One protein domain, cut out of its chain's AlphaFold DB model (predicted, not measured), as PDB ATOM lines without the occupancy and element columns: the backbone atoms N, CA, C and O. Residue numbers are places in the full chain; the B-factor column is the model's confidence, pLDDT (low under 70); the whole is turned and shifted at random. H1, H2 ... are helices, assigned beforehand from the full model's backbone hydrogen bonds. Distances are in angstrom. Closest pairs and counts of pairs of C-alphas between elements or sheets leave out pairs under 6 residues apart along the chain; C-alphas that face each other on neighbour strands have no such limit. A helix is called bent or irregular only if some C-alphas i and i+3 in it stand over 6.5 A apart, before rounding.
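What this domain is: This is residues 42 to 87 of the 108 residues of an uncharacterized protein of Rickettsia asiatica (UniProt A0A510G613). A short helix, H1, sits crosswise at the beginning of one long helix, H2, and the two meet as an L with one very short arm and one very long one. Past this corner the long arm runs on alone: residues 58 to 87, of which 58 to 86 belong to H2, stand free. The printed part has 46 residues with two named helices, H1 then H2 along the chain, and no named strand; its class is all helix. It is extended, with a radius of gyration of the C-alphas of 17.9 A, and its outline is a rod of 55 by 14 by 11 A.

How they stand to each other: H1, residues 42 to 48, and H2, residues 53 to 86, touch, with 5 pairs of C-alphas within 8 A. The closest C-alphas of the two are those of Ala 46 and Lys 53, 5.6 A apart. H2 touches H1 with residues 53 to 56 alone. Their lines stand about perpendicular, at 78 degrees, and their centres are 27.0 A apart. In H1 every O i to N i+4 pair is within hydrogen-bond range; in H2 28 of 30 are.

Where its parts are: H1 begins at C-alpha 42 (36.818, -2.829, -18.422) and covers 9.9 A from first to last C-alpha. After a tight link of 4 residues, H2 begins at C-alpha 53 (39.635, 3.156, -18.164) and ends at C-alpha 86 (-7.491, 8.405, -4.381), 49.4 A away. H2 is neither bent nor irregular, but only just: C-alphas 69 and 72 are 6.1 A apart.

The domain as a whole: The two C-alphas farthest apart, those of His 47 and Glu 87, are 55.0 A from each other. The printed part has no cut, and its one link between named elements is tight. The mean pLDDT of the printed part is 88.4; residue 87 alone is under 70.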
ATOM      1  N   LEU A  42      36.517  -4.257 -18.335       97.25
ATOM      2  CA  LEU A  42      36.818  -2.829 -18.422       97.25
ATOM      3  C   LEU A  42      37.923  -2.542 -19.446       97.25
ATOM      4  O   LEU A  42      37.808  -1.593 -20.213       97.25
ATOM      5  N   GLU A  43      38.973  -3.359 -19.479       97.44
ATOM      6  CA  GLU A  43      40.058  -3.231 -20.460       97.44
ATOM      7  C   GLU A  43      39.570  -3.444 -21.885       97.44
ATOM      8  O   GLU A  43      39.876  -2.632 -22.758       97.44
ATOM      9  N   LYS A  44      38.752  -4.476 -22.103       97.81
ATOM     10  CA  LYS A  44      38.128  -4.710 -23.402       97.81
ATOM     11  C   LYS A  44      37.246  -3.528 -23.819       97.81
ATOM     12  O   LYS A  44      37.391  -3.026 -24.922       97.81
ATOM     13  N   ALA A  45      36.384  -3.039 -22.925       97.06
ATOM     14  CA  ALA A  45      35.512  -1.904 -23.222       97.06
ATOM     15  C   ALA A  45      36.300  -0.619 -23.528       97.06
ATOM     16  O   ALA A  45      35.951   0.109 -24.450       97.06
ATOM     17  N   ALA A  46      37.378  -0.353 -22.786       97.12
ATOM     18  CA  ALA A  46      38.267   0.783 -23.033       97.12
ATOM     19  C   ALA A  46      38.936   0.697 -24.411       97.12
ATOM     20  O   ALA A  46      39.028   1.702 -25.117       97.12
ATOM     21  N   HIS A  47      39.363  -0.506 -24.798       97.38
ATOM     22  CA  HIS A  47      39.929  -0.766 -26.114       97.38
ATOM     23  C   HIS A  47      38.892  -0.557 -27.226       97.38
ATOM     24  O   HIS A  47      39.139   0.223 -28.143       97.38
ATOM     25  N   ASP A  48      37.723  -1.188 -27.112       97.31
ATOM     26  CA  ASP A  48      36.664  -1.148 -28.129       97.31
ATOM     27  C   ASP A  48      36.095   0.272 -28.326       97.31
ATOM     28  O   ASP A  48      35.714   0.646 -29.432       97.31
ATOM     29  N   LEU A  49      36.060   1.081 -27.262       95.19
ATOM     30  CA  LEU A  49      35.555   2.459 -27.282       95.19
ATOM     31  C   LEU A  49      36.649   3.517 -27.498       95.19
ATOM     32  O   LEU A  49      36.344   4.710 -27.480       95.19
ATOM     33  N   HIS A  50      37.912   3.110 -27.671       95.44
ATOM     34  CA  HIS A  50      39.065   4.007 -27.806       95.44
ATOM     35  C   HIS A  50      39.140   5.096 -26.716       95.44
ATOM     36  O   HIS A  50      39.492   6.249 -26.981       95.44
ATOM     37  N   CYS A  51      38.813   4.745 -25.471       94.25
ATOM     38  CA  CYS A  51      38.782   5.680 -24.349       94.25
ATOM     39  C   CYS A  51      39.551   5.143 -23.135       94.25
ATOM     40  O   CYS A  51      39.934   3.976 -23.064       94.25
ATOM     41  N   SER A  52      39.842   6.009 -22.161       95.25
ATOM     42  CA  SER A  52      40.601   5.592 -20.981       95.25
ATOM     43  C   SER A  52      39.720   4.832 -19.985       95.25
ATOM     44  O   SER A  52      38.547   5.150 -19.789       95.25
ATOM     45  N   LYS A  53      40.312   3.870 -19.264       95.00
ATOM     46  CA  LYS A  53      39.635   3.156 -18.164       95.00
ATOM     47  C   LYS A  53      39.035   4.123 -17.141       95.00
ATOM     48  O   LYS A  53      37.909   3.942 -16.691       95.00
ATOM     49  N   SER A  54      39.782   5.180 -16.815       92.94
ATOM     50  CA  SER A  54      39.337   6.221 -15.886       92.94
ATOM     51  C   SER A  54      38.103   6.967 -16.393       92.94
ATOM     52  O   SER A  54      37.254   7.343 -15.585       92.94
ATOM     53  N   TRP A  55      37.994   7.190 -17.707       94.75
ATOM     54  CA  TRP A  55      36.825   7.829 -18.307       94.75
ATOM     55  C   TRP A  55      35.580   6.952 -18.148       94.75
ATOM     56  O   TRP A  55      34.579   7.432 -17.624       94.75
ATOM     57  N   ILE A  56      35.677   5.656 -18.474       96.06
ATOM     58  CA  ILE A  56      34.564   4.702 -18.307       96.06
ATOM     59  C   ILE A  56      34.122   4.629 -16.843       96.06
ATOM     60  O   ILE A  56      32.930   4.707 -16.561       96.06
ATOM     61  N   ILE A  57      35.069   4.516 -15.903       95.06
ATOM     62  CA  ILE A  57      34.760   4.471 -14.464       95.06
ATOM     63  C   ILE A  57      34.033   5.748 -14.029       95.06
ATOM     64  O   ILE A  57      33.005   5.677 -13.359       95.06
ATOM     65  N   SER A  58      34.547   6.915 -14.426       93.94
ATOM     66  CA  SER A  58      33.941   8.200 -14.063       93.94
ATOM     67  C   SER A  58      32.521   8.318 -14.611       93.94
ATOM     68  O   SER A  58      31.625   8.777 -13.905       93.94
ATOM     69  N   GLU A  59      32.307   7.888 -15.853       95.19
ATOM     70  CA  GLU A  59      31.001   7.963 -16.499       95.19
ATOM     71  C   GLU A  59      30.002   6.974 -15.895       95.19
ATOM     72  O   GLU A  59      28.868   7.348 -15.597       95.19
ATOM     73  N   ALA A  60      30.436   5.748 -15.597       95.38
ATOM     74  CA  ALA A  60      29.616   4.764 -14.900       95.38
ATOM     75  C   ALA A  60      29.159   5.277 -13.524       95.38
ATOM     76  O   ALA A  60      27.986   5.141 -13.177       95.38
ATOM     77  N   ILE A  61      30.053   5.929 -12.768       94.81
ATOM     78  CA  ILE A  61      29.714   6.536 -11.472       94.81
ATOM     79  C   ILE A  61      28.698   7.671 -11.650       94.81
ATOM     80  O   ILE A  61      27.722   7.730 -10.903       94.81
ATOM     81  N   ARG A  62      28.879   8.555 -12.643       94.19
ATOM     82  CA  ARG A  62      27.915   9.637 -12.921       94.19
ATOM     83  C   ARG A  62      26.528   9.091 -13.236       94.19
ATOM     84  O   ARG A  62      25.549   9.572 -12.670       94.19
ATOM     85  N   ILE A  63      26.448   8.093 -14.114       95.06
ATOM     86  CA  ILE A  63      25.180   7.466 -14.500       95.06
ATOM     87  C   ILE A  63      24.520   6.821 -13.280       95.06
ATOM     88  O   ILE A  63      23.337   7.056 -13.039       95.06
ATOM     89  N   TYR A  64      25.284   6.071 -12.485       93.81
ATOM     90  CA  TYR A  64      24.774   5.409 -11.285       93.81
ATOM     91  C   TYR A  64      24.217   6.409 -10.263       93.81
ATOM     92  O   TYR A  64      23.094   6.250  -9.785       93.81
ATOM     93  N   LEU A  65      24.957   7.481  -9.969       91.62
ATOM     94  CA  LEU A  65      24.511   8.509  -9.025       91.62
ATOM     95  C   LEU A  65      23.290   9.276  -9.541       91.62
ATOM     96  O   LEU A  65      22.362   9.529  -8.776       91.62
ATOM     97  N   LYS A  66      23.239   9.576 -10.842       90.62
ATOM     98  CA  LYS A  66      22.065  10.200 -11.464       90.62
ATOM     99  C   LYS A  66      20.829   9.303 -11.357       90.62
ATOM    100  O   LYS A  66      19.725   9.793 -11.131       90.62
ATOM    101  N   GLN A  67      20.980   7.993 -11.537       88.25
ATOM    102  CA  GLN A  67      19.873   7.048 -11.357       88.25
ATOM    103  C   GLN A  67      19.414   6.990  -9.898       88.25
ATOM    104  O   GLN A  67      18.210   6.949  -9.643       88.25
ATOM    105  N   LEU A  68      20.357   7.037  -8.955       88.00
ATOM    106  CA  LEU A  68      20.057   7.044  -7.528       88.00
ATOM    107  C   LEU A  68      19.241   8.281  -7.123       88.00
ATOM    108  O   LEU A  68      18.200   8.129  -6.490       88.00
ATOM    109  N   GLU A  69      19.646   9.475  -7.563       86.12
ATOM    110  CA  GLU A  69      18.926  10.737  -7.314       86.12
ATOM    111  C   GLU A  69      17.494  10.712  -7.879       86.12
ATOM    112  O   GLU A  69      16.527  11.057  -7.201       86.12
ATOM    113  N   ASN A  70      17.328  10.212  -9.108       80.00
ATOM    114  CA  ASN A  70      16.012  10.122  -9.746       80.00
ATOM    115  C   ASN A  70      15.104   9.041  -9.138       80.00
ATOM    116  O   ASN A  70      13.889   9.060  -9.361       80.00
ATOM    117  N   SER A  71      15.660   8.087  -8.386       80.19
ATOM    118  CA  SER A  71      14.864   7.028  -7.764       80.19
ATOM    119  C   SER A  71      13.898   7.585  -6.717       80.19
ATOM    120  O   SER A  71      12.763   7.116  -6.628       80.19
ATOM    121  N   ASP A  72      14.291   8.634  -5.995       76.56
ATOM    122  CA  ASP A  72      13.443   9.264  -4.984       76.56
ATOM    123  C   ASP A  72      12.385  10.167  -5.617       76.56
ATOM    124  O   ASP A  72      11.224  10.110  -5.215       76.56
ATOM    125  N   LEU A  73      12.726  10.876  -6.699       76.50
ATOM    126  CA  LEU A  73      11.735  11.592  -7.513       76.50
ATOM    127  C   LEU A  73      10.691  10.637  -8.099       76.50
ATOM    128  O   LEU A  73       9.503  10.942  -8.109       76.50
ATOM    129  N   THR A  74      11.112   9.450  -8.539       76.19
ATOM    130  CA  THR A  74      10.195   8.432  -9.072       76.19
ATOM    131  C   THR A  74       9.281   7.873  -7.981       76.19
ATOM    132  O   THR A  74       8.095   7.642  -8.227       76.19
ATOM    133  N   LYS A  75       9.801   7.651  -6.767       80.50
ATOM    134  CA  LYS A  75       8.989   7.228  -5.614       80.50
ATOM    135  C   LYS A  75       7.986   8.306  -5.215       80.50
ATOM    136  O   LYS A  75       6.821   7.984  -4.989       80.50
ATOM    137  N   GLU A  76       8.410   9.564  -5.175       75.44
ATOM    138  CA  GLU A  76       7.545  10.684  -4.810       75.44
ATOM    139  C   GLU A  76       6.481  10.949  -5.880       75.44
ATOM    140  O   GLU A  76       5.305  11.071  -5.552       75.44
ATOM    141  N   ALA A  77       6.839  10.909  -7.167       82.31
ATOM    142  CA  ALA A  77       5.875  11.003  -8.263       82.31
ATOM    143  C   ALA A  77       4.819   9.886  -8.194       82.31
ATOM    144  O   ALA A  77       3.629  10.144  -8.370       82.31
ATOM    145  N   LYS A  78       5.224   8.649  -7.866       83.75
ATOM    146  CA  LYS A  78       4.283   7.542  -7.624       83.75
ATOM    147  C   LYS A  78       3.376   7.813  -6.426       83.75
ATOM    148  O   LYS A  78       2.175   7.575  -6.518       83.75
ATOM    149  N   ARG A  79       3.925   8.322  -5.318       86.44
ATOM    150  CA  ARG A  79       3.144   8.692  -4.128       86.44
ATOM    151  C   ARG A  79       2.088   9.746  -4.469       86.44
ATOM    152  O   ARG A  79       0.933   9.576  -4.098       86.44
ATOM    153  N   GLN A  80       2.469  10.782  -5.211       82.69
ATOM    154  CA  GLN A  80       1.567  11.852  -5.644       82.69
ATOM    155  C   GLN A  80       0.500  11.348  -6.615       82.69
ATOM    156  O   GLN A  80      -0.669  11.676  -6.464       82.69
ATOM    157  N   SER A  81       0.873  10.483  -7.561       84.31
ATOM    158  CA  SER A  81      -0.088   9.849  -8.469       84.31
ATOM    159  C   SER A  81      -1.123   9.005  -7.716       84.31
ATOM    160  O   SER A  81      -2.306   9.074  -8.035       84.31
ATOM    161  N   LEU A  82      -0.709   8.257  -6.686       82.88
ATOM    162  CA  LEU A  82      -1.629   7.493  -5.837       82.88
ATOM    163  C   LEU A  82      -2.550   8.397  -5.011       82.88
ATOM    164  O   LEU A  82      -3.721   8.067  -4.849       82.88
ATOM    165  N   LEU A  83      -2.039   9.518  -4.494       83.12
ATOM    166  CA  LEU A  83      -2.861  10.495  -3.777       83.12
ATOM    167  C   LEU A  83      -3.896  11.136  -4.701       83.12
ATOM    168  O   LEU A  83      -5.080  11.075  -4.388       83.12
ATOM    169  N   ALA A  84      -3.473  11.632  -5.864       81.00
ATOM    170  CA  ALA A  84      -4.362  12.225  -6.859       81.00
ATOM    171  C   ALA A  84      -5.412  11.227  -7.378       81.00
ATOM    172  O   ALA A  84      -6.553  11.597  -7.618       81.00
ATOM    173  N   SER A  85      -5.053   9.945  -7.517       74.88
ATOM    174  CA  SER A  85      -6.003   8.897  -7.913       74.88
ATOM    175  C   SER A  85      -6.993   8.522  -6.807       74.88
ATOM    176  O   SER A  85      -8.043   7.959  -7.112       74.88
ATOM    177  N   LYS A  86      -6.643   8.737  -5.535       73.31
ATOM    178  CA  LYS A  86      -7.491   8.405  -4.381       73.31
ATOM    179  C   LYS A  86      -8.373   9.580  -3.957       73.31
ATOM    180  O   LYS A  86      -9.365   9.379  -3.259       73.31
ATOM    181  N   GLU A  87      -8.008  10.791  -4.355       65.62
ATOM    182  CA  GLU A  87      -8.799  11.989  -4.141       65.62
ATOM    183  C   GLU A  87     -10.053  11.915  -5.025       65.62
ATOM    184  O   GLU A  87     -10.015  12.138  -6.232       65.62
TER     185      GLU A  87